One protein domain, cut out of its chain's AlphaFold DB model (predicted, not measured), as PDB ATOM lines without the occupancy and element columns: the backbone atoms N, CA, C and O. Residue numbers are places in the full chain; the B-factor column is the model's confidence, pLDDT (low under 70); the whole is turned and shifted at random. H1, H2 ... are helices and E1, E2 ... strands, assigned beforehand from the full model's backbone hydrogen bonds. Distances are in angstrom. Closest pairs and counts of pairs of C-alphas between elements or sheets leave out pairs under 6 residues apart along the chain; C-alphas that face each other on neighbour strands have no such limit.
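What this domain is: This is residues 58 to 222 of the 271 residues of an uncharacterized protein of Tenacibaculum soleae (UniProt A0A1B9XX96). A large, strongly twisted ten-strand sheet, E4 to E13, makes the body and folds back on itself: E9 leads through a tight link to E10 beside E5, and E11 runs on into E12 beside E9. A second sheet of five strands is partly face to face with it as a loose sandwich, strands crossed at 53 degrees; the hairpin E8 and E9 lies at the end of the body far from this second sheet, and the short helix H1 lies where the backbone passes between the sheets. The printed part has 165 residues with fifteen named strands and one named helix, in the order E1 to E13, H1, E14, E15, and its class is mostly strand. The second sheet has the order E2 E1 E14 E15 E3, all antiparallel, while the larger sheet is branched and mixed. The whole is compact, with a radius of gyration of the C-alphas of 16.0 A and spans of 48 by 34 by 29 A.

Where its parts are: E1, residues 58 to 62, begins at C-alpha 58 (28.697, -44.137, -52.988), and E2 is residues 67 to 71. E3, residues 84 to 88, runs on into E4, residues 90 to 92, at 44 degrees. E5, residues 95 to 103, is 24.5 A long and bends by 52 degrees at residue 99. E6, residues 111 to 118, is 19.9 A long and bends by 52 degrees at residue 115. E7 is residues 126 to 128. E8, residues 142 to 150, is 22.1 A long and begins at C-alpha 142 (45.327, -11.525, -42.346). E9, residues 153 to 161, is 24.5 A long and bends by 51 degrees at residue 158. E10 is residues 164 to 167, E11 residues 170 to 173, E12 residues 176 to 180 and E13 residues 196 to 198. H1 is residues 200 to 203 and E14 residues 206 to 211. E15, residues 216 to 221, is 16.4 A long and ends at C-alpha 221 (25.937, -26.538, -57.094).

How they stand to each other: In the five-strand sheet, strongly twisted, E2 and E3 are the edge strands. The hairpin E1 and E2 has N 60 and O 69 at 2.8 A, and E1 is antiparallel to E14, with N 59 and O 210 at 2.8 A. The hairpin E14 and E15 has N 207 and O 220 at 2.8 A, and E15 is antiparallel to E3, with N 87 and O 217 at 2.8 A. Between the sheets, the closest C-alphas of E3 and E5, Pro 88 and Ile 98, are 7.2 A apart, and E5 and E15 are near each other, with 6 pairs of C-alphas within 10 A. E4, E5 and E6 form a meander, each strand the antiparallel neighbour of the one before; N 97 and O 90 are 2.7 A apart, N 100 and O 114 2.9 A. E4 and E10 lie on one side of E5, E6 on the other side. E10 is antiparallel to E5, with N 166 and O 101 at 2.8 A, and forms a hairpin with E11, with N 167 and O 170 at 2.9 A. E13 is parallel to E6, with N 198 and O 117 at 2.8 A, and antiparallel to E7, with N 127 and O 197 at 2.8 A. E12 is parallel to E7, with N 178 and O 126 at 2.9 A, and antiparallel to E9, with N 179 and O 158 at 2.8 A. The hairpin E8 and E9 has N 147 and O 155 at 2.8 A. H1 only grazes each sheet; it is too short for an O i to N i+4 pair, and its one O i to N i+3 pair is within hydrogen-bond range.

The domain as a whole: The two C-alphas farthest apart, those of Thr 75 and Ile 140, are 50.1 A apart. The printed part has no cut. The links E2 to E3, E7 to E8 and E12 to E13 are long, with 12, 13 and 15 residues. The mean pLDDT of the printed part is 92.3, and residues 107, 108 and 184 are under 70.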
ATOM      1  N   ILE A  58      28.818 -45.511 -52.498       97.06
ATOM      2  CA  ILE A  58      28.697 -44.137 -52.988       97.06
ATOM      3  C   ILE A  58      27.975 -43.318 -51.921       97.06
ATOM      4  O   ILE A  58      26.814 -43.580 -51.599       97.06
ATOM      5  N   VAL A  59      28.646 -42.297 -51.397       96.88
ATOM      6  CA  VAL A  59      28.142 -41.443 -50.319       96.88
ATOM      7  C   VAL A  59      27.570 -40.167 -50.909       96.88
ATOM      8  O   VAL A  59      28.291 -39.351 -51.482       96.88
ATOM      9  N   LYS A  60      26.270 -39.945 -50.745       97.62
ATOM     10  CA  LYS A  60      25.627 -38.678 -51.086       97.62
ATOM     11  C   LYS A  60      25.444 -37.828 -49.845       97.62
ATOM     12  O   LYS A  60      24.713 -38.216 -48.942       97.62
ATOM     13  N   VAL A  61      26.019 -36.631 -49.862       97.62
ATOM     14  CA  VAL A  61      25.897 -35.647 -48.779       97.62
ATOM     15  C   VAL A  61      25.055 -34.472 -49.260       97.62
ATOM     16  O   VAL A  61      25.341 -33.861 -50.297       97.62
ATOM     17  N   ASN A  62      23.996 -34.153 -48.520       97.00
ATOM     18  CA  ASN A  62      23.167 -32.978 -48.757       97.00
ATOM     19  C   ASN A  62      23.061 -32.141 -47.479       97.00
ATOM     20  O   ASN A  62      22.223 -32.421 -46.621       97.00
ATOM     21  N   TYR A  63      23.886 -31.095 -47.401       95.00
ATOM     22  CA  TYR A  63      23.945 -30.174 -46.265       95.00
ATOM     23  C   TYR A  63      22.610 -29.463 -46.015       95.00
ATOM     24  O   TYR A  63      22.174 -29.380 -44.873       95.00
ATOM     25  N   ASN A  64      21.899 -29.047 -47.072       93.81
ATOM     26  CA  ASN A  64      20.629 -28.320 -46.937       93.81
ATOM     27  C   ASN A  64      19.545 -29.155 -46.247       93.81
ATOM     28  O   ASN A  64      18.744 -28.622 -45.494       93.81
ATOM     29  N   THR A  65      19.506 -30.462 -46.521       96.19
ATOM     30  CA  THR A  65      18.529 -31.365 -45.892       96.19
ATOM     31  C   THR A  65      19.110 -32.114 -44.702       96.19
ATOM     32  O   THR A  65      18.429 -32.996 -44.197       96.19
ATOM     33  N   LYS A  66      20.372 -31.854 -44.321       94.56
ATOM     34  CA  LYS A  66      21.114 -32.595 -43.287       94.56
ATOM     35  C   LYS A  66      21.020 -34.124 -43.457       94.56
ATOM     36  O   LYS A  66      20.815 -34.853 -42.496       94.56
ATOM     37  N   LYS A  67      21.126 -34.620 -44.699       95.06
ATOM     38  CA  LYS A  67      20.994 -36.058 -45.018       95.06
ATOM     39  C   LYS A  67      22.251 -36.611 -45.671       95.06
ATOM     40  O   LYS A  67      22.766 -36.023 -46.628       95.06
ATOM     41  N   ILE A  68      22.657 -37.788 -45.204       94.56
ATOM     42  CA  ILE A  68      23.631 -38.663 -45.854       94.56
ATOM     43  C   ILE A  68      22.876 -39.886 -46.380       94.56
ATOM     44  O   ILE A  68      22.030 -40.446 -45.686       94.56
ATOM     45  N   VAL A  69      23.136 -40.265 -47.629       94.75
ATOM     46  CA  VAL A  69      22.550 -41.451 -48.265       94.75
ATOM     47  C   VAL A  69      23.675 -42.289 -48.839       94.75
ATOM     48  O   VAL A  69      24.543 -41.759 -49.531       94.75
ATOM     49  N   PHE A  70      23.626 -43.586 -48.592       94.62
ATOM     50  CA  PHE A  70      24.584 -44.544 -49.118       94.62
ATOM     51  C   PHE A  70      23.930 -45.336 -50.241       94.62
ATOM     52  O   PHE A  70      22.798 -45.797 -50.100       94.62
ATOM     53  N   TYR A  71      24.630 -45.470 -51.360       94.75
ATOM     54  CA  TYR A  71      24.173 -46.268 -52.489       94.75
ATOM     55  C   TYR A  71      25.103 -47.454 -52.709       94.75
ATOM     56  O   TYR A  71      26.327 -47.306 -52.643       94.75
ATOM     57  N   ASN A  72      24.504 -48.603 -53.027       93.81
ATOM     58  CA  ASN A  72      25.231 -49.768 -53.510       93.81
ATOM     59  C   ASN A  72      25.796 -49.451 -54.910       93.81
ATOM     60  O   ASN A  72      25.012 -49.191 -55.827       93.81
ATOM     61  N   PRO A  73      27.126 -49.483 -55.104       94.38
ATOM     62  CA  PRO A  73      27.748 -49.161 -56.387       94.38
ATOM     63  C   PRO A  73      27.273 -50.047 -57.544       94.38
ATOM     64  O   PRO A  73      27.250 -49.585 -58.680       94.38
ATOM     65  N   LYS A  74      26.866 -51.296 -57.266       94.56
ATOM     66  CA  LYS A  74      26.425 -52.265 -58.283       94.56
ATOM     67  C   LYS A  74      25.055 -51.936 -58.878       94.56
ATOM     68  O   LYS A  74      24.792 -52.293 -60.017       94.56
ATOM     69  N   THR A  75      24.183 -51.279 -58.114       95.62
ATOM     70  CA  THR A  75      22.806 -50.958 -58.539       95.62
ATOM     71  C   THR A  75      22.583 -49.463 -58.752       95.62
ATOM     72  O   THR A  75      21.528 -49.043 -59.224       95.62
ATOM     73  N   TYR A  76      23.565 -48.631 -58.402       95.88
ATOM     74  CA  TYR A  76      23.443 -47.190 -58.515       95.88
ATOM     75  C   TYR A  76      23.499 -46.720 -59.972       95.88
ATOM     76  O   TYR A  76      24.544 -46.764 -60.618       95.88
ATOM     77  N   VAL A  77      22.396 -46.146 -60.453       94.50
ATOM     78  CA  VAL A  77      22.347 -45.468 -61.753       94.50
ATOM     79  C   VAL A  77      22.430 -43.957 -61.551       94.50
ATOM     80  O   VAL A  77      21.568 -43.319 -60.940       94.50
ATOM     81  N   ALA A  78      23.496 -43.355 -62.075       92.62
ATOM     82  CA  ALA A  78      23.697 -41.918 -61.997       92.62
ATOM     83  C   ALA A  78      22.684 -41.172 -62.882       92.62
ATOM     84  O   ALA A  78      22.689 -41.300 -64.103       92.62
ATOM     85  N   SER A  79      21.864 -40.308 -62.280       90.75
ATOM     86  CA  SER A  79      20.967 -39.444 -63.053       90.75
ATOM     87  C   SER A  79      21.732 -38.397 -63.872       90.75
ATOM     88  O   SER A  79      22.755 -37.854 -63.427       90.75
ATOM     89  N   LYS A  80      21.201 -38.067 -65.060       92.50
ATOM     90  CA  LYS A  80      21.689 -36.950 -65.882       92.50
ATOM     91  C   LYS A  80      21.628 -35.654 -65.068       92.50
ATOM     92  O   LYS A  80      20.611 -35.335 -64.451       92.50
ATOM     93  N   CYS A  81      22.716 -34.885 -65.060       92.81
ATOM     94  CA  CYS A  81      22.800 -33.668 -64.260       92.81
ATOM     95  C   CYS A  81      23.581 -32.553 -64.963       92.81
ATOM     96  O   CYS A  81      24.800 -32.464 -64.854       92.81
ATOM     97  N   ARG A  82      22.858 -31.629 -65.606       88.62
ATOM     98  CA  ARG A  82      23.449 -30.467 -66.303       88.62
ATOM     99  C   ARG A  82      24.184 -29.499 -65.362       88.62
ATOM    100  O   ARG A  82      25.183 -28.892 -65.726       88.62
ATOM    101  N   LYS A  83      23.704 -29.374 -64.118       91.75
ATOM    102  CA  LYS A  83      24.303 -28.517 -63.074       91.75
ATOM    103  C   LYS A  83      25.414 -29.221 -62.278       91.75
ATOM    104  O   LYS A  83      25.845 -28.675 -61.264       91.75
ATOM    105  N   CYS A  84      25.822 -30.424 -62.690       96.38
ATOM    106  CA  CYS A  84      26.878 -31.177 -62.027       96.38
ATOM    107  C   CYS A  84      28.201 -31.083 -62.777       96.38
ATOM    108  O   CYS A  84      28.227 -30.825 -63.980       96.38
ATOM    109  N   GLU A  85      29.277 -31.349 -62.058       97.44
ATOM    110  CA  GLU A  85      30.586 -31.680 -62.608       97.44
ATOM    111  C   GLU A  85      31.146 -32.884 -61.858       97.44
ATOM    112  O   GLU A  85      30.778 -33.118 -60.701       97.44
ATOM    113  N   VAL A  86      31.959 -33.684 -62.540       97.62
ATOM    114  CA  VAL A  86      32.566 -34.899 -61.999       97.62
ATOM    115  C   VAL A  86      34.071 -34.712 -62.017       97.62
ATOM    116  O   VAL A  86      34.631 -34.373 -63.053       97.62
ATOM    117  N   PHE A  87      34.702 -34.967 -60.879       98.12
ATOM    118  CA  PHE A  87      36.138 -34.850 -60.694       98.12
ATOM    119  C   PHE A  87      36.713 -36.213 -60.313       98.12
ATOM    120  O   PHE A  87      36.094 -36.923 -59.508       98.12
ATOM    121  N   PRO A  88      37.887 -36.592 -60.840       97.94
ATOM    122  CA  PRO A  88      38.620 -37.731 -60.315       97.94
ATOM    123  C   PRO A  88      39.097 -37.429 -58.887       97.94
ATOM    124  O   PRO A  88      39.489 -36.306 -58.569       97.94
ATOM    125  N   LEU A  89      39.075 -38.441 -58.026       97.62
ATOM    126  CA  LEU A  89      39.651 -38.395 -56.688       97.62
ATOM    127  C   LEU A  89      40.982 -39.131 -56.674       97.62
ATOM    128  O   LEU A  89      41.099 -40.264 -57.144       97.62
ATOM    129  N   ARG A  90      41.976 -38.517 -56.042       96.19
ATOM    130  CA  ARG A  90      43.236 -39.182 -55.708       96.19
ATOM    131  C   ARG A  90      43.173 -39.645 -54.266       96.19
ATOM    132  O   ARG A  90      42.776 -38.880 -53.397       96.19
ATOM    133  N   PHE A  91      43.578 -40.878 -53.999       95.06
ATOM    134  CA  PHE A  91      43.641 -41.394 -52.637       95.06
ATOM    135  C   PHE A  91      45.090 -41.526 -52.195       95.06
ATOM    136  O   PHE A  91      45.890 -42.169 -52.868       95.06
ATOM    137  N   TYR A  92      45.413 -40.953 -51.039       94.31
ATOM    138  CA  TYR A  92      46.692 -41.169 -50.366       94.31
ATOM    139  C   TYR A  92      46.424 -41.521 -48.908       94.31
ATOM    140  O   TYR A  92      45.695 -40.804 -48.223       94.31
ATOM    141  N   ARG A  93      46.962 -42.655 -48.441       92.81
ATOM    142  CA  ARG A  93      46.701 -43.201 -47.093       92.81
ATOM    143  C   ARG A  93      45.209 -43.179 -46.729       92.81
ATOM    144  O   ARG A  93      44.831 -42.639 -45.693       92.81
ATOM    145  N   LYS A  94      44.366 -43.727 -47.616       94.44
ATOM    146  CA  LYS A  94      42.898 -43.810 -47.455       94.44
ATOM    147  C   LYS A  94      42.160 -42.456 -47.398       94.44
ATOM    148  O   LYS A  94      40.972 -42.415 -47.103       94.44
ATOM    149  N   LYS A  95      42.820 -41.333 -47.695       95.12
ATOM    150  CA  LYS A  95      42.202 -39.998 -47.685       95.12
ATOM    151  C   LYS A  95      41.922 -39.504 -49.109       95.12
ATOM    152  O   LYS A  95      42.815 -39.647 -49.944       95.12
ATOM    153  N   PRO A  96      40.731 -38.942 -49.395       97.25
ATOM    154  CA  PRO A  96      40.378 -38.442 -50.721       97.25
ATOM    155  C   PRO A  96      40.898 -37.019 -50.959       97.25
ATOM    156  O   PRO A  96      40.692 -36.119 -50.146       97.25
ATOM    157  N   TYR A  97      41.519 -36.802 -52.111       98.31
ATOM    158  CA  TYR A  97      42.060 -35.521 -52.545       98.31
ATOM    159  C   TYR A  97      41.463 -35.102 -53.886       98.31
ATOM    160  O   TYR A  97      41.199 -35.945 -54.747       98.31
ATOM    161  N   ILE A  98      41.309 -33.792 -54.057       98.06
ATOM    162  CA  ILE A  98      40.865 -33.141 -55.288       98.06
ATOM    163  C   ILE A  98      41.885 -32.082 -55.706       98.06
ATOM    164  O   ILE A  98      42.454 -31.393 -54.855       98.06
ATOM    165  N   ASP A  99      42.115 -31.975 -57.010       97.56
ATOM    166  CA  ASP A  99      42.930 -30.918 -57.601       97.56
ATOM    167  C   ASP A  99      42.016 -29.745 -57.998       97.56
ATOM    168  O   ASP A  99      40.963 -29.946 -58.607       97.56
ATOM    169  N   VAL A 100      42.385 -28.527 -57.601       97.19
ATOM    170  CA  VAL A 100      41.615 -27.284 -57.805       97.19
ATOM    171  C   VAL A 100      42.570 -26.120 -58.064       97.19
ATOM    172  O   VAL A 100      43.753 -26.231 -57.755       97.19
ATOM    173  N   ASP A 101      42.071 -24.986 -58.552       96.94
ATOM    174  CA  ASP A 101      42.885 -23.777 -58.723       96.94
ATOM    175  C   ASP A 101      42.526 -22.712 -57.686       96.94
ATOM    176  O   ASP A 101      41.351 -22.404 -57.484       96.94
ATOM    177  N   VAL A 102      43.528 -22.098 -57.061       96.31
ATOM    178  CA  VAL A 102      43.362 -20.961 -56.140       96.31
ATOM    179  C   VAL A 102      44.098 -19.732 -56.663       96.31
ATOM    180  O   VAL A 102      45.194 -19.847 -57.202       96.31
ATOM    181  N   ASN A 103      43.520 -18.551 -56.467       94.62
ATOM    182  CA  ASN A 103      44.192 -17.269 -56.673       94.62
ATOM    183  C   ASN A 103      44.505 -16.688 -55.302       94.62
ATOM    184  O   ASN A 103      43.565 -16.485 -54.545       94.62
ATOM    185  N   ILE A 104      45.773 -16.415 -54.994       91.88
ATOM    186  CA  ILE A 104      46.225 -15.869 -53.703       91.88
ATOM    187  C   ILE A 104      46.854 -14.502 -53.974       91.88
ATOM    188  O   ILE A 104      47.750 -14.405 -54.799       91.88
ATOM    189  N   ASP A 105      46.400 -13.459 -53.287       84.69
ATOM    190  CA  ASP A 105      46.772 -12.060 -53.551       84.69
ATOM    191  C   ASP A 105      48.248 -11.717 -53.271       84.69
ATOM    192  O   ASP A 105      48.766 -10.753 -53.831       84.69
ATOM    193  N   THR A 106      48.947 -12.518 -52.463       74.44
ATOM    194  CA  THR A 106      50.346 -12.277 -52.063       74.44
ATOM    195  C   THR A 106      51.335 -12.152 -53.212       74.44
ATOM    196  O   THR A 106      52.350 -11.475 -53.065       74.44
ATOM    197  N   ILE A 107      51.101 -12.853 -54.324       66.81
ATOM    198  CA  ILE A 107      52.013 -12.908 -55.479       66.81
ATOM    199  C   ILE A 107      51.218 -12.597 -56.762       66.81
ATOM    200  O   ILE A 107      51.454 -13.153 -57.832       66.81
ATOM    201  N   GLY A 108      50.237 -11.695 -56.646       69.25
ATOM    202  CA  GLY A 108      49.339 -11.303 -57.734       69.25
ATOM    203  C   GLY A 108      48.210 -12.306 -57.995       69.25
ATOM    204  O   GLY A 108      48.107 -13.349 -57.357       69.25
ATOM    205  N   ILE A 109      47.330 -12.006 -58.955       71.88
ATOM    206  CA  ILE A 109      46.174 -12.861 -59.296       71.88
ATOM    207  C   ILE A 109      46.632 -14.021 -60.201       71.88
ATOM    208  O   ILE A 109      46.272 -14.108 -61.373       71.88
ATOM    209  N   VAL A 110      47.469 -14.909 -59.662       85.06
ATOM    210  CA  VAL A 110      47.972 -16.093 -60.369       85.06
ATOM    211  C   VAL A 110      47.148 -17.317 -59.990       85.06
ATOM    212  O   VAL A 110      47.073 -17.689 -58.814       85.06
ATOM    213  N   LYS A 111      46.594 -17.995 -61.004       91.19
ATOM    214  CA  LYS A 111      45.958 -19.305 -60.830       91.19
ATOM    215  C   LYS A 111      46.995 -20.336 -60.420       91.19
ATOM    216  O   LYS A 111      47.920 -20.648 -61.163       91.19
ATOM    217  N   THR A 112      46.819 -20.860 -59.219       94.81
ATOM    218  CA  THR A 112      47.722 -21.815 -58.592       94.81
ATOM    219  C   THR A 112      47.017 -23.155 -58.461       94.81
ATOM    220  O   THR A 112      46.117 -23.266 -57.626       94.81
ATOM    221  N   PRO A 113      47.424 -24.188 -59.215       96.00
ATOM    222  CA  PRO A 113      46.861 -25.516 -59.030       96.00
ATOM    223  C   PRO A 113      47.286 -26.047 -57.664       96.00
ATOM    224  O   PRO A 113      48.464 -25.974 -57.304       96.00
ATOM    225  N   VAL A 114      46.357 -26.594 -56.894       97.00
ATOM    226  CA  VAL A 114      46.592 -27.126 -55.552       97.00
ATOM    227  C   VAL A 114      45.842 -28.431 -55.343       97.00
ATOM    228  O   VAL A 114      44.732 -28.619 -55.837       97.00
ATOM    229  N   LYS A 115      46.441 -29.327 -54.559       97.69
ATOM    230  CA  LYS A 115      45.824 -30.586 -54.144       97.69
ATOM    231  C   LYS A 115      45.316 -30.474 -52.716       97.69
ATOM    232  O   LYS A 115      46.101 -30.314 -51.773       97.69
ATOM    233  N   LEU A 116      44.005 -30.590 -52.547       97.88
ATOM    234  CA  LEU A 116      43.329 -30.416 -51.266       97.88
ATOM    235  C   LEU A 116      42.700 -31.725 -50.799       97.88
ATOM    236  O   LEU A 116      42.060 -32.434 -51.572       97.88
ATOM    237  N   LEU A 117      42.869 -32.036 -49.513       97.81
ATOM    238  CA  LEU A 117      42.083 -33.067 -48.835       97.81
ATOM    239  C   LEU A 117      40.613 -32.636 -48.810       97.81
ATOM    240  O   LEU A 117      40.329 -31.533 -48.348       97.81
ATOM    241  N   ILE A 118      39.690 -33.496 -49.237       97.94
ATOM    242  CA  ILE A 118      38.259 -33.268 -49.004       97.94
ATOM    243  C   ILE A 118      37.961 -33.611 -47.548       97.94
ATOM    244  O   ILE A 118      38.033 -34.777 -47.158       97.94
ATOM    245  N   ASP A 119      37.638 -32.595 -46.755       95.19
ATOM    246  CA  ASP A 119      37.432 -32.714 -45.317       95.19
ATOM    247  C   ASP A 119      36.002 -32.310 -44.939       95.19
ATOM    248  O   ASP A 119      35.693 -31.146 -44.699       95.19
ATOM    249  N   THR A 120      35.096 -33.287 -44.887       94.69
ATOM    250  CA  THR A 120      33.715 -33.048 -44.441       94.69
ATOM    251  C   THR A 120      33.603 -32.809 -42.933       94.69
ATOM    252  O   THR A 120      32.535 -32.392 -42.491       94.69
ATOM    253  N   GLY A 121      34.657 -33.099 -42.158       90.19
ATOM    254  CA  GLY A 121      34.718 -32.874 -40.711       90.19
ATOM    255  C   GLY A 121      35.248 -31.489 -40.329       90.19
ATOM    256  O   GLY A 121      34.983 -31.023 -39.226       90.19
ATOM    257  N   GLY A 122      35.956 -30.810 -41.234       88.69
ATOM    258  CA  GLY A 122      36.425 -29.437 -41.043       88.69
ATOM    259  C   GLY A 122      35.317 -28.402 -41.257       88.69
ATOM    260  O   GLY A 122      34.584 -28.459 -42.244       88.69
ATOM    261  N   SER A 123      35.206 -27.421 -40.360       87.81
ATOM    262  CA  SER A 123      34.224 -26.326 -40.452       87.81
ATOM    263  C   SER A 123      34.652 -25.201 -41.400       87.81
ATOM    264  O   SER A 123      33.801 -24.592 -42.051       87.81
ATOM    265  N   ASP A 124      35.958 -24.946 -41.506       91.94
ATOM    266  CA  ASP A 124      36.531 -23.895 -42.347       91.94
ATOM    267  C   ASP A 124      36.214 -24.086 -43.842       91.94
ATOM    268  O   ASP A 124      35.835 -25.159 -44.310       91.94
ATOM    269  N   ALA A 125      36.357 -23.016 -44.624       95.88
ATOM    270  CA  ALA A 125      36.229 -23.089 -46.078       95.88
ATOM    271  C   ALA A 125      37.404 -23.845 -46.699       95.88
ATOM    272  O   ALA A 125      37.206 -24.803 -47.450       95.88
ATOM    273  N   MET A 126      38.621 -23.430 -46.365       96.00
ATOM    274  CA  MET A 126      39.839 -24.033 -46.874       96.00
ATOM    275  C   MET A 126      40.988 -23.813 -45.899       96.00
ATOM    276  O   MET A 126      41.114 -22.744 -45.306       96.00
ATOM    277  N   TRP A 127      41.861 -24.805 -45.790       95.06
ATOM    278  CA  TRP A 127      43.182 -24.651 -45.201       95.06
ATOM    279  C   TRP A 127      44.231 -24.694 -46.295       95.06
ATOM    280  O   TRP A 127      44.131 -25.531 -47.194       95.06
ATOM    281  N   LEU A 128      45.254 -23.851 -46.189       95.00
ATOM    282  CA  LEU A 128      46.448 -23.933 -47.020       95.00
ATOM    283  C   LEU A 128      47.703 -24.032 -46.163       95.00
ATOM    284  O   LEU A 128      47.801 -23.508 -45.057       95.00
ATOM    285  N   PHE A 129      48.679 -24.745 -46.701       93.56
ATOM    286  CA  PHE A 129      49.962 -24.973 -46.075       93.56
ATOM    287  C   PHE A 129      50.993 -24.065 -46.730       93.56
ATOM    288  O   PHE A 129      51.459 -24.333 -47.843       93.56
ATOM    289  N   GLU A 130      51.358 -22.998 -46.020       91.31
ATOM    290  CA  GLU A 130      52.377 -22.044 -46.457       91.31
ATOM    291  C   GLU A 130      53.670 -22.757 -46.871       91.31
ATOM    292  O   GLU A 130      54.077 -23.741 -46.240       91.31
ATOM    293  N   GLY A 131      54.273 -22.311 -47.973       90.31
ATOM    294  CA  GLY A 131      55.525 -22.856 -48.499       90.31
ATOM    295  C   GLY A 131      55.406 -24.197 -49.230       90.31
ATOM    296  O   GLY A 131      56.406 -24.692 -49.738       90.31
ATOM    297  N   THR A 132      54.211 -24.794 -49.346       92.12
ATOM    298  CA  THR A 132      54.039 -26.007 -50.180       92.12
ATOM    299  C   THR A 132      54.151 -25.730 -51.680       92.12
ATOM    300  O   THR A 132      54.401 -26.648 -52.456       92.12
ATOM    301  N   LYS A 133      54.004 -24.465 -52.086       91.88
ATOM    302  CA  LYS A 133      54.426 -23.919 -53.382       91.88
ATOM    303  C   LYS A 133      54.975 -22.514 -53.161       91.88
ATOM    304  O   LYS A 133      54.580 -21.853 -52.201       91.88
ATOM    305  N   LYS A 134      55.823 -22.031 -54.076       89.38
ATOM    306  CA  LYS A 134      56.425 -20.682 -54.012       89.38
ATOM    307  C   LYS A 134      55.379 -19.574 -53.827       89.38
ATOM    308  O   LYS A 134      55.651 -18.584 -53.153       89.38
ATOM    309  N   ASN A 135      54.198 -19.763 -54.415       88.75
ATOM    310  CA  ASN A 135      53.090 -18.816 -54.403       88.75
ATOM    311  C   ASN A 135      51.997 -19.083 -53.356       88.75
ATOM    312  O   ASN A 135      51.035 -18.326 -53.278       88.75
ATOM    313  N   ILE A 136      52.152 -20.108 -52.514       92.50
ATOM    314  CA  ILE A 136      51.267 -20.331 -51.366       92.50
ATOM    315  C   ILE A 136      51.904 -19.662 -50.154       92.50
ATOM    316  O   ILE A 136      52.693 -20.275 -49.430       92.50
ATOM    317  N   LYS A 137      51.553 -18.390 -49.971       92.19
ATOM    318  CA  LYS A 137      51.942 -17.555 -48.834       92.19
ATOM    319  C   LYS A 137      50.708 -16.958 -48.176       92.19
ATOM    320  O   LYS A 137      49.696 -16.763 -48.856       92.19
ATOM    321  N   THR A 138      50.802 -16.669 -46.883       92.69
ATOM    322  CA  THR A 138      49.722 -16.018 -46.134       92.69
ATOM    323  C   THR A 138      49.386 -14.653 -46.773       92.69
ATOM    324  O   THR A 138      50.294 -13.833 -46.892       92.69
ATOM    325  N   PRO A 139      48.123 -14.398 -47.186       92.25
ATOM    326  CA  PRO A 139      47.648 -13.128 -47.747       92.25
ATOM    327  C   PRO A 139      48.066 -11.878 -46.986       92.25
ATOM    328  O   PRO A 139      48.258 -11.909 -45.771       92.25
ATOM    329  N   ILE A 140      48.105 -10.748 -47.694       89.31
ATOM    330  CA  ILE A 140      48.490  -9.450 -47.116       89.31
ATOM    331  C   ILE A 140      47.544  -9.089 -45.964       89.31
ATOM    332  O   ILE A 140      47.987  -8.764 -44.866       89.31
ATOM    333  N   LYS A 141      46.231  -9.198 -46.196       92.81
ATOM    334  CA  LYS A 141      45.209  -8.947 -45.175       92.81
ATOM    335  C   LYS A 141      44.936 -10.225 -44.389       92.81
ATOM    336  O   LYS A 141      44.151 -11.061 -44.832       92.81
ATOM    337  N   HIS A 142      45.552 -10.381 -43.226       94.69
ATOM    338  CA  HIS A 142      45.327 -11.525 -42.346       94.69
ATOM    339  C   HIS A 142      45.372 -11.117 -40.872       94.69
ATOM    340  O   HIS A 142      45.817 -10.025 -40.528       94.69
ATOM    341  N   PHE A 143      44.927 -12.018 -40.004       93.25
ATOM    342  CA  PHE A 143      45.091 -11.906 -38.558       93.25
ATOM    343  C   PHE A 143      45.382 -13.285 -37.961       93.25
ATOM    344  O   PHE A 143      44.980 -14.306 -38.525       93.25
ATOM    345  N   LYS A 144      46.101 -13.316 -36.834       92.00
ATOM    346  CA  LYS A 144      46.358 -14.548 -36.080       92.00
ATOM    347  C   LYS A 144      45.100 -14.966 -35.331       92.00
ATOM    348  O   LYS A 144      44.433 -14.113 -34.754       92.00
ATOM    349  N   ASP A 145      44.802 -16.258 -35.324       89.75
ATOM    350  CA  ASP A 145      43.617 -16.796 -34.660       89.75
ATOM    351  C   ASP A 145      43.811 -18.251 -34.201       89.75
ATOM    352  O   ASP A 145      44.725 -18.959 -34.642       89.75
ATOM    353  N   ILE A 146      42.900 -18.707 -33.344       87.88
ATOM    354  CA  ILE A 146      42.669 -20.117 -33.048       87.88
ATOM    355  C   ILE A 146      41.801 -20.690 -34.175       87.88
ATOM    356  O   ILE A 146      40.609 -20.404 -34.324       87.88
ATOM    357  N   LEU A 147      42.418 -21.517 -35.013       86.44
ATOM    358  CA  LEU A 147      41.780 -22.064 -36.210       86.44
ATOM    359  C   LEU A 147      40.806 -23.197 -35.887       86.44
ATOM    360  O   LEU A 147      39.836 -23.412 -36.616       86.44
ATOM    361  N   GLY A 148      41.053 -23.899 -34.785       82.19
ATOM    362  CA  GLY A 148      40.208 -24.962 -34.272       82.19
ATOM    363  C   GLY A 148      40.954 -25.814 -33.258       82.19
ATOM    364  O   GLY A 148      42.017 -25.443 -32.769       82.19
ATOM    365  N   GLU A 149      40.408 -26.988 -32.978       79.75
ATOM    366  CA  GLU A 149      41.043 -27.992 -32.133       79.75
ATOM    367  C   GLU A 149      40.959 -29.343 -32.830       79.75
ATOM    368  O   GLU A 149      39.900 -29.741 -33.322       79.75
ATOM    369  N   GLY A 150      42.091 -30.030 -32.914       75.50
ATOM    370  CA  GLY A 150      42.149 -31.415 -33.351       75.50
ATOM    371  C   GLY A 150      42.322 -32.350 -32.163       75.50
ATOM    372  O   GLY A 150      42.532 -31.921 -31.035       75.50
ATOM    373  N   LEU A 151      42.360 -33.654 -32.437       71.75
ATOM    374  CA  LEU A 151      42.702 -34.658 -31.420       71.75
ATOM    375  C   LEU A 151      44.073 -34.411 -30.770       71.75
ATOM    376  O   LEU A 151      44.330 -34.879 -29.674       71.75
ATOM    377  N   SER A 152      44.960 -33.690 -31.456       71.00
ATOM    378  CA  SER A 152      46.294 -33.339 -30.962       71.00
ATOM    379  C   SER A 152      46.345 -31.991 -30.226       71.00
ATOM    380  O   SER A 152      47.442 -31.536 -29.918       71.00
ATOM    381  N   GLY A 153      45.196 -31.357 -29.967       76.00
ATOM    382  CA  GLY A 153      45.087 -30.070 -29.279       76.00
ATOM    383  C   GLY A 153      44.762 -28.889 -30.198       76.00
ATOM    384  O   GLY A 153      44.346 -29.055 -31.352       76.00
ATOM    385  N   THR A 154      44.915 -27.686 -29.644       82.38
ATOM    386  CA  THR A 154      44.592 -26.410 -30.293       82.38
ATOM    387  C   THR A 154      45.447 -26.174 -31.533       82.38
ATOM    388  O   THR A 154      46.656 -26.402 -31.526       82.38
ATOM    389  N   ILE A 155      44.814 -25.699 -32.603       85.44
ATOM    390  CA  ILE A 155      45.446 -25.398 -33.887       85.44
ATOM    391  C   ILE A 155      45.489 -23.883 -34.053       85.44
ATOM    392  O   ILE A 155      44.442 -23.232 -34.098       85.44
ATOM    393  N   TYR A 156      46.690 -23.338 -34.211       88.12
ATOM    394  CA  TYR A 156      46.910 -21.913 -34.435       88.12
ATOM    395  C   TYR A 156      47.292 -21.628 -35.890       88.12
ATOM    396  O   TYR A 156      47.758 -22.495 -36.642       88.12
ATOM    397  N   GLY A 157      47.077 -20.384 -36.308       92.44
ATOM    398  CA  GLY A 157      47.527 -19.910 -37.608       92.44
ATOM    399  C   GLY A 157      46.932 -18.563 -37.985       92.44
ATOM    400  O   GLY A 157      46.437 -17.823 -37.138       92.44
ATOM    401  N   ASN A 158      46.994 -18.247 -39.275       94.00
ATOM    402  CA  ASN A 158      46.495 -16.992 -39.823       94.00
ATOM    403  C   ASN A 158      45.177 -17.215 -40.561       94.00
ATOM    404  O   ASN A 158      45.098 -18.075 -41.442       94.00
ATOM    405  N   ARG A 159      44.159 -16.409 -40.265       94.50
ATOM    406  CA  ARG A 159      42.933 -16.337 -41.065       94.50
ATOM    407  C   ARG A 159      43.016 -15.213 -42.073       94.50
ATOM    408  O   ARG A 159      43.546 -14.139 -41.799       94.50
ATOM    409  N   SER A 160      42.451 -15.465 -43.244       95.06
ATOM    410  CA  SER A 160      42.357 -14.487 -44.315       95.06
ATOM    411  C   SER A 160      41.239 -14.844 -45.304       95.06
ATOM    412  O   SER A 160      40.448 -15.766 -45.079       95.06
ATOM    413  N   LYS A 161      41.171 -14.113 -46.413       95.00
ATOM    414  CA  LYS A 161      40.442 -14.444 -47.630       95.00
ATOM    415  C   LYS A 161      41.407 -14.455 -48.803       95.00
ATOM    416  O   LYS A 161      42.370 -13.700 -48.833       95.00
ATOM    417  N   ILE A 162      41.112 -15.291 -49.785       95.44
ATOM    418  CA  ILE A 162      41.816 -15.274 -51.069       95.44
ATOM    419  C   ILE A 162      40.883 -14.771 -52.166       95.44
ATOM    420  O   ILE A 162      39.684 -15.009 -52.059       95.44
ATOM    421  N   PRO A 163      41.382 -14.136 -53.239       95.06
ATOM    422  CA  PRO A 163      40.537 -13.648 -54.327       95.06
ATOM    423  C   PRO A 163      39.522 -14.672 -54.856       95.06
ATOM    424  O   PRO A 163      38.347 -14.345 -55.047       95.06
ATOM    425  N   SER A 164      39.944 -15.923 -55.075       95.88
ATOM    426  CA  SER A 164      39.034 -16.960 -55.569       95.88
ATOM    427  C   SER A 164      39.586 -18.376 -55.504       95.88
ATOM    428  O   SER A 164      40.795 -18.587 -55.578       95.88
ATOM    429  N   ILE A 165      38.676 -19.347 -55.535       97.06
ATOM    430  CA  ILE A 165      38.953 -20.756 -55.829       97.06
ATOM    431  C   ILE A 165      38.074 -21.224 -56.995       97.06
ATOM    432  O   ILE A 165      36.896 -20.870 -57.084       97.06
ATOM    433  N   SER A 166      38.649 -22.016 -57.895       97.00
ATOM    434  CA  SER A 166      37.962 -22.648 -59.019       97.00
ATOM    435  C   SER A 166      38.003 -24.164 -58.866       97.00
ATOM    436  O   SER A 166      39.072 -24.772 -58.827       97.00
ATOM    437  N   LEU A 167      36.824 -24.776 -58.788       96.44
ATOM    438  CA  LEU A 167      36.633 -26.221 -58.813       96.44
ATOM    439  C   LEU A 167      36.015 -26.573 -60.161       96.44
ATOM    440  O   LEU A 167      34.789 -26.538 -60.309       96.44
ATOM    441  N   GLY A 168      36.861 -26.836 -61.157       94.31
ATOM    442  CA  GLY A 168      36.401 -26.998 -62.535       94.31
ATOM    443  C   GLY A 168      35.673 -25.746 -63.015       94.31
ATOM    444  O   GLY A 168      36.210 -24.640 -62.934       94.31
ATOM    445  N   LYS A 169      34.413 -25.882 -63.438       94.62
ATOM    446  CA  LYS A 169      33.582 -24.739 -63.859       94.62
ATOM    447  C   LYS A 169      32.988 -23.929 -62.705       94.62
ATOM    448  O   LYS A 169      32.308 -22.929 -62.944       94.62
ATOM    449  N   PHE A 170      33.145 -24.372 -61.457       97.38
ATOM    450  CA  PHE A 170      32.604 -23.667 -60.300       97.38
ATOM    451  C   PHE A 170      33.604 -22.641 -59.780       97.38
ATOM    452  O   PHE A 170      34.607 -22.993 -59.170       97.38
ATOM    453  N   TYR A 171      33.282 -21.368 -59.987       96.62
ATOM    454  CA  TYR A 171      34.052 -20.244 -59.474       96.62
ATOM    455  C   TYR A 171      33.453 -19.726 -58.166       96.62
ATOM    456  O   TYR A 171      32.256 -19.428 -58.106       96.62
ATOM    457  N   ILE A 172      34.280 -19.612 -57.131       97.56
ATOM    458  CA  ILE A 172      33.908 -19.118 -55.803       97.56
ATOM    459  C   ILE A 172      34.784 -17.906 -55.487       97.56
ATOM    460  O   ILE A 172      36.013 -18.006 -55.494       97.56
ATOM    461  N   LYS A 173      34.140 -16.769 -55.214       96.19
ATOM    462  CA  LYS A 173      34.799 -15.498 -54.887       96.19
ATOM    463  C   LYS A 173      35.064 -15.393 -53.394       96.19
ATOM    464  O   LYS A 173      34.212 -15.778 -52.596       96.19
ATOM    465  N   GLU A 174      36.223 -14.846 -53.053       95.69
ATOM    466  CA  GLU A 174      36.571 -14.425 -51.693       95.69
ATOM    467  C   GLU A 174      36.326 -15.470 -50.584       95.69
ATOM    468  O   GLU A 174      35.819 -15.108 -49.511       95.69
ATOM    469  N   PRO A 175      36.644 -16.769 -50.786       97.06
ATOM    470  CA  PRO A 175      36.512 -17.736 -49.709       97.06
ATOM    471  C   PRO A 175      37.463 -17.394 -48.562       97.06
ATOM    472  O   PRO A 175      38.590 -16.941 -48.779       97.06
ATOM    473  N   THR A 176      37.018 -17.659 -47.332       96.69
ATOM    474  CA  THR A 176      37.926 -17.647 -46.185       96.69
ATOM    475  C   THR A 176      38.972 -18.747 -46.337       96.69
ATOM    476  O   THR A 176      38.721 -19.807 -46.915       96.69
ATOM    477  N   VAL A 177      40.164 -18.495 -45.818       96.12
ATOM    478  CA  VAL A 177      41.264 -19.451 -45.805       96.12
ATOM    479  C   VAL A 177      42.014 -19.352 -44.487       96.12
ATOM    480  O   VAL A 177      42.196 -18.259 -43.948       96.12
ATOM    481  N   SER A 178      42.463 -20.498 -43.995       95.25
ATOM    482  CA  SER A 178      43.318 -20.585 -42.818       95.25
ATOM    483  C   SER A 178      44.694 -21.122 -43.215       95.25
ATOM    484  O   SER A 178      44.806 -22.175 -43.847       95.25
ATOM    485  N   PHE A 179      45.746 -20.398 -42.851       94.06
ATOM    486  CA  PHE A 179      47.138 -20.805 -43.009       94.06
ATOM    487  C   PHE A 179      47.648 -21.311 -41.667       94.06
ATOM    488  O   PHE A 179      47.908 -20.528 -40.757       94.06
ATOM    489  N   LEU A 180      47.725 -22.633 -41.531       88.50
ATOM    490  CA  LEU A 180      48.110 -23.276 -40.278       88.50
ATOM    491  C   LEU A 180      49.622 -23.195 -40.070       88.50
ATOM    492  O   LEU A 180      50.395 -23.352 -41.027       88.50
ATOM    493  N   ASP A 181      50.032 -23.052 -38.811       79.81
ATOM    494  CA  ASP A 181      51.441 -23.132 -38.448       79.81
ATOM    495  C   ASP A 181      52.054 -24.515 -38.775       79.81
ATOM    496  O   ASP A 181      51.377 -25.529 -39.005       79.81
ATOM    497  N   SER A 182      53.383 -24.551 -38.883       73.00
ATOM    498  CA  SER A 182      54.130 -25.752 -39.274       73.00
ATOM    499  C   SER A 182      54.066 -26.862 -38.221       73.00
ATOM    500  O   SER A 182      54.078 -28.041 -38.588       73.00
ATOM    501  N   ILE A 183      53.944 -26.502 -36.941       73.56
ATOM    502  CA  ILE A 183      53.866 -27.433 -35.810       73.56
ATOM    503  C   ILE A 183      52.560 -28.233 -35.893       73.56
ATOM    504  O   ILE A 183      52.583 -29.463 -35.983       73.56
ATOM    505  N   SER A 184      51.427 -27.540 -36.008       69.88
ATOM    506  CA  SER A 184      50.081 -28.117 -36.119       69.88
ATOM    507  C   SER A 184      49.891 -28.938 -37.399       69.88
ATOM    508  O   SER A 184      49.000 -29.784 -37.491       69.88
ATOM    509  N   THR A 185      50.733 -28.723 -38.415       73.31
ATOM    510  CA  THR A 185      50.633 -29.394 -39.721       73.31
ATOM    511  C   THR A 185      51.713 -30.433 -39.990       73.31
ATOM    512  O   THR A 185      51.703 -31.032 -41.070       73.31
ATOM    513  N   PHE A 186      52.596 -30.729 -39.032       77.75
ATOM    514  CA  PHE A 186      53.739 -31.629 -39.227       77.75
ATOM    515  C   PHE A 186      53.354 -32.962 -39.890       77.75
ATOM    516  O   PHE A 186      53.874 -33.331 -40.945       77.75
ATOM    517  N   ASN A 187      52.367 -33.668 -39.330       77.25
ATOM    518  CA  ASN A 187      51.910 -34.948 -39.878       77.25
ATOM    519  C   ASN A 187      51.194 -34.802 -41.229       77.25
ATOM    520  O   ASN A 187      51.324 -35.667 -42.095       77.25
ATOM    521  N   ALA A 188      50.450 -33.713 -41.428       76.44
ATOM    522  CA  ALA A 188      49.740 -33.444 -42.674       76.44
ATOM    523  C   ALA A 188      50.698 -33.152 -43.841       76.44
ATOM    524  O   ALA A 188      50.434 -33.592 -44.962       76.44
ATOM    525  N   ARG A 189      51.818 -32.473 -43.565       82.25
ATOM    526  CA  ARG A 189      52.868 -32.101 -44.527       82.25
ATOM    527  C   ARG A 189      53.793 -33.257 -44.928       82.25
ATOM    528  O   ARG A 189      54.593 -33.099 -45.848       82.25
ATOM    529  N   LYS A 190      53.666 -34.437 -44.301       86.31
ATOM    530  CA  LYS A 190      54.359 -35.664 -44.744       86.31
ATOM    531  C   LYS A 190      53.939 -36.089 -46.155       86.31
ATOM    532  O   LYS A 190      54.733 -36.693 -46.864       86.31
ATOM    533  N   PHE A 191      52.716 -35.761 -46.583       89.56
ATOM    534  CA  PHE A 191      52.323 -35.900 -47.985       89.56
ATOM    535  C   PHE A 191      52.731 -34.639 -48.752       89.56
ATOM    536  O   PHE A 191      52.017 -33.642 -48.717       89.56
ATOM    537  N   LYS A 192      53.885 -34.678 -49.426       89.44
ATOM    538  CA  LYS A 192      54.495 -33.497 -50.066       89.44
ATOM    539  C   LYS A 192      53.624 -32.850 -51.144       89.44
ATOM    540  O   LYS A 192      53.694 -31.644 -51.330       89.44
ATOM    541  N   GLU A 193      52.773 -33.630 -51.806       93.38
ATOM    542  CA  GLU A 193      51.852 -33.104 -52.818       93.38
ATOM    543  C   GLU A 193      50.625 -32.409 -52.215       93.38
ATOM    544  O   GLU A 193      49.908 -31.729 -52.941       93.38
ATOM    545  N   ARG A 194      50.340 -32.569 -50.915       95.50
ATOM    546  CA  ARG A 194      49.192 -31.925 -50.266       95.50
ATOM    547  C   ARG A 194      49.488 -30.455 -50.006       95.50
ATOM    548  O   ARG A 194      50.372 -30.123 -49.222       95.50
ATOM    549  N   ASN A 195      48.641 -29.589 -50.546       96.25
ATOM    550  CA  ASN A 195      48.708 -28.151 -50.303       96.25
ATOM    551  C   ASN A 195      47.753 -27.678 -49.202       96.25
ATOM    552  O   ASN A 195      47.900 -26.559 -48.726       96.25
ATOM    553  N   GLY A 196      46.784 -28.504 -48.791       96.12
ATOM    554  CA  GLY A 196      45.783 -28.080 -47.818       96.12
ATOM    555  C   GLY A 196      44.590 -29.022 -47.653       96.12
ATOM    556  O   GLY A 196      44.699 -30.237 -47.872       96.12
ATOM    557  N   SER A 197      43.450 -28.466 -47.252       96.88
ATOM    558  CA  SER A 197      42.137 -29.130 -47.210       96.88
ATOM    559  C   SER A 197      41.028 -28.184 -47.655       96.88
ATOM    560  O   SER A 197      41.114 -26.982 -47.443       96.88
ATOM    561  N   ILE A 198      39.975 -28.740 -48.244       98.00
ATOM    562  CA  ILE A 198      38.710 -28.062 -48.517       98.00
ATOM    563  C   ILE A 198      37.671 -28.554 -47.510       98.00
ATOM    564  O   ILE A 198      37.475 -29.762 -47.372       98.00
ATOM    565  N   GLY A 199      37.042 -27.623 -46.797       96.75
ATOM    566  CA  GLY A 199      36.172 -27.924 -45.665       96.75
ATOM    567  C   GLY A 199      34.698 -27.593 -45.893       96.75
ATOM    568  O   GLY A 199      34.261 -27.182 -46.977       96.75
ATOM    569  N   GLY A 200      33.908 -27.776 -44.840       95.38
ATOM    570  CA  GLY A 200      32.453 -27.682 -44.820       95.38
ATOM    571  C   GLY A 200      31.891 -26.368 -45.355       95.38
ATOM    572  O   GLY A 200      30.849 -26.388 -46.012       95.38
ATOM    573  N   ASN A 201      32.566 -25.232 -45.152       95.56
ATOM    574  CA  ASN A 201      32.044 -23.937 -45.607       95.56
ATOM    575  C   ASN A 201      32.055 -23.795 -47.146       95.56
ATOM    576  O   ASN A 201      31.217 -23.077 -47.693       95.56
ATOM    577  N   ILE A 202      32.925 -24.530 -47.855       97.88
ATOM    578  CA  ILE A 202      32.851 -24.685 -49.320       97.88
ATOM    579  C   ILE A 202      32.013 -25.910 -49.701       97.88
ATOM    580  O   ILE A 202      31.164 -25.829 -50.589       97.88
ATOM    581  N   LEU A 203      32.205 -27.052 -49.038       98.19
ATOM    582  CA  LEU A 203      31.518 -28.298 -49.398       98.19
ATOM    583  C   LEU A 203      29.989 -28.173 -49.306       98.19
ATOM    584  O   LEU A 203      29.281 -28.694 -50.172       98.19
ATOM    585  N   LYS A 204      29.466 -27.395 -48.347       97.06
ATOM    586  CA  LYS A 204      28.024 -27.123 -48.208       97.06
ATOM    587  C   LYS A 204      27.411 -26.349 -49.373       97.06
ATOM    588  O   LYS A 204      26.191 -26.338 -49.517       97.06
ATOM    589  N   ARG A 205      28.231 -25.746 -50.242       97.50
ATOM    590  CA  ARG A 205      27.784 -25.072 -51.475       97.50
ATOM    591  C   ARG A 205      27.366 -26.054 -52.573       97.50
ATOM    592  O   ARG A 205      26.839 -25.659 -53.618       97.50
ATOM    593  N   PHE A 206      27.554 -27.349 -52.322       98.19
ATOM    594  CA  PHE A 206      27.249 -28.428 -53.244       98.19
ATOM    595  C   PHE A 206      26.422 -29.534 -52.574       98.19
ATOM    596  O   PHE A 206      26.458 -29.747 -51.365       98.19
ATOM    597  N   LYS A 207      25.686 -30.288 -53.395       98.00
ATOM    598  CA  LYS A 207      25.364 -31.684 -53.075       98.00
ATOM    599  C   LYS A 207      26.510 -32.544 -53.590       98.00
ATOM    600  O   LYS A 207      26.897 -32.396 -54.753       98.00
ATOM    601  N   LEU A 208      27.024 -33.417 -52.735       98.06
ATOM    602  CA  LEU A 208      28.176 -34.268 -53.025       98.06
ATOM    603  C   LEU A 208      27.695 -35.682 -53.337       98.06
ATOM    604  O   LEU A 208      26.779 -36.166 -52.675       98.06
ATOM    605  N   TRP A 209      28.326 -36.347 -54.298       98.31
ATOM    606  CA  TRP A 209      28.335 -37.805 -54.418       98.31
ATOM    607  C   TRP A 209      29.791 -38.237 -54.462       98.31
ATOM    608  O   TRP A 209      30.448 -38.041 -55.482       98.31
ATOM    609  N   ILE A 210      30.288 -38.765 -53.353       98.19
ATOM    610  CA  ILE A 210      31.637 -39.304 -53.226       98.19
ATOM    611  C   ILE A 210      31.541 -40.787 -53.559       98.19
ATOM    612  O   ILE A 210      30.997 -41.575 -52.790       98.19
ATOM    613  N   ASP A 211      32.002 -41.147 -54.745       97.81
ATOM    614  CA  ASP A 211      32.019 -42.511 -55.250       97.81
ATOM    615  C   ASP A 211      33.400 -43.100 -54.948       97.81
ATOM    616  O   ASP A 211      34.348 -42.923 -55.719       97.81
ATOM    617  N   TYR A 212      33.526 -43.708 -53.763       97.19
ATOM    618  CA  TYR A 212      34.786 -44.285 -53.288       97.19
ATOM    619  C   TYR A 212      35.292 -45.413 -54.203       97.19
ATOM    620  O   TYR A 212      36.457 -45.333 -54.605       97.19
ATOM    621  N   PRO A 213      34.461 -46.396 -54.614       96.56
ATOM    622  CA  PRO A 213      34.911 -47.489 -55.477       96.56
ATOM    623  C   PRO A 213      35.435 -47.009 -56.830       96.56
ATOM    624  O   PRO A 213      36.485 -47.459 -57.283       96.56
ATOM    625  N   ASN A 214      34.750 -46.042 -57.452       97.31
ATOM    626  CA  ASN A 214      35.158 -45.501 -58.751       97.31
ATOM    627  C   ASN A 214      36.077 -44.277 -58.640       97.31
ATOM    628  O   ASN A 214      36.326 -43.613 -59.646       97.31
ATOM    629  N   LYS A 215      36.547 -43.947 -57.429       97.75
ATOM    630  CA  LYS A 215      37.470 -42.844 -57.131       97.75
ATOM    631  C   LYS A 215      37.087 -41.538 -57.831       97.75
ATOM    632  O   LYS A 215      37.911 -40.906 -58.489       97.75
ATOM    633  N   LYS A 216      35.833 -41.118 -57.694       97.88
ATOM    634  CA  LYS A 216      35.339 -39.866 -58.284       97.88
ATOM    635  C   LYS A 216      34.391 -39.146 -57.343       97.88
ATOM    636  O   LYS A 216      33.733 -39.754 -56.504       97.88
ATOM    637  N   ILE A 217      34.293 -37.834 -57.498       98.44
ATOM    638  CA  ILE A 217      33.305 -37.016 -56.805       98.44
ATOM    639  C   ILE A 217      32.466 -36.264 -57.823       98.44
ATOM    640  O   ILE A 217      32.987 -35.602 -58.715       98.44
ATOM    641  N   ARG A 218      31.145 -36.344 -57.685       98.19
ATOM    642  CA  ARG A 218      30.220 -35.494 -58.435       98.19
ATOM    643  C   ARG A 218      29.723 -34.376 -57.535       98.19
ATOM    644  O   ARG A 218      29.162 -34.637 -56.471       98.19
ATOM    645  N   LEU A 219      29.869 -33.142 -57.995       98.31
ATOM    646  CA  LEU A 219      29.422 -31.940 -57.304       98.31
ATOM    647  C   LEU A 219      28.248 -31.325 -58.056       98.31
ATOM    648  O   LEU A 219      28.350 -31.061 -59.251       98.31
ATOM    649  N   LYS A 220      27.136 -31.065 -57.365       97.88
ATOM    650  CA  LYS A 220      26.007 -30.282 -57.891       97.88
ATOM    651  C   LYS A 220      25.891 -28.984 -57.114       97.88
ATOM    652  O   LYS A 220      25.542 -29.038 -55.936       97.88
ATOM    653  N   LYS A 221      26.110 -27.837 -57.761       96.62
ATOM    654  CA  LYS A 221      25.937 -26.538 -57.094       96.62
ATOM    655  C   LYS A 221      24.517 -26.373 -56.549       96.62
ATOM    656  O   LYS A 221      23.546 -26.787 -57.195       96.62
ATOM    657  N   ASN A 222      24.396 -25.755 -55.384       95.31
ATOM    658  CA  ASN A 222      23.125 -25.281 -54.841       95.31
ATOM    659  C   ASN A 222      23.087 -23.737 -54.854       95.31
ATOM    660  O   ASN A 222      23.995 -23.100 -55.391       95.31
TER     661      ASN A 222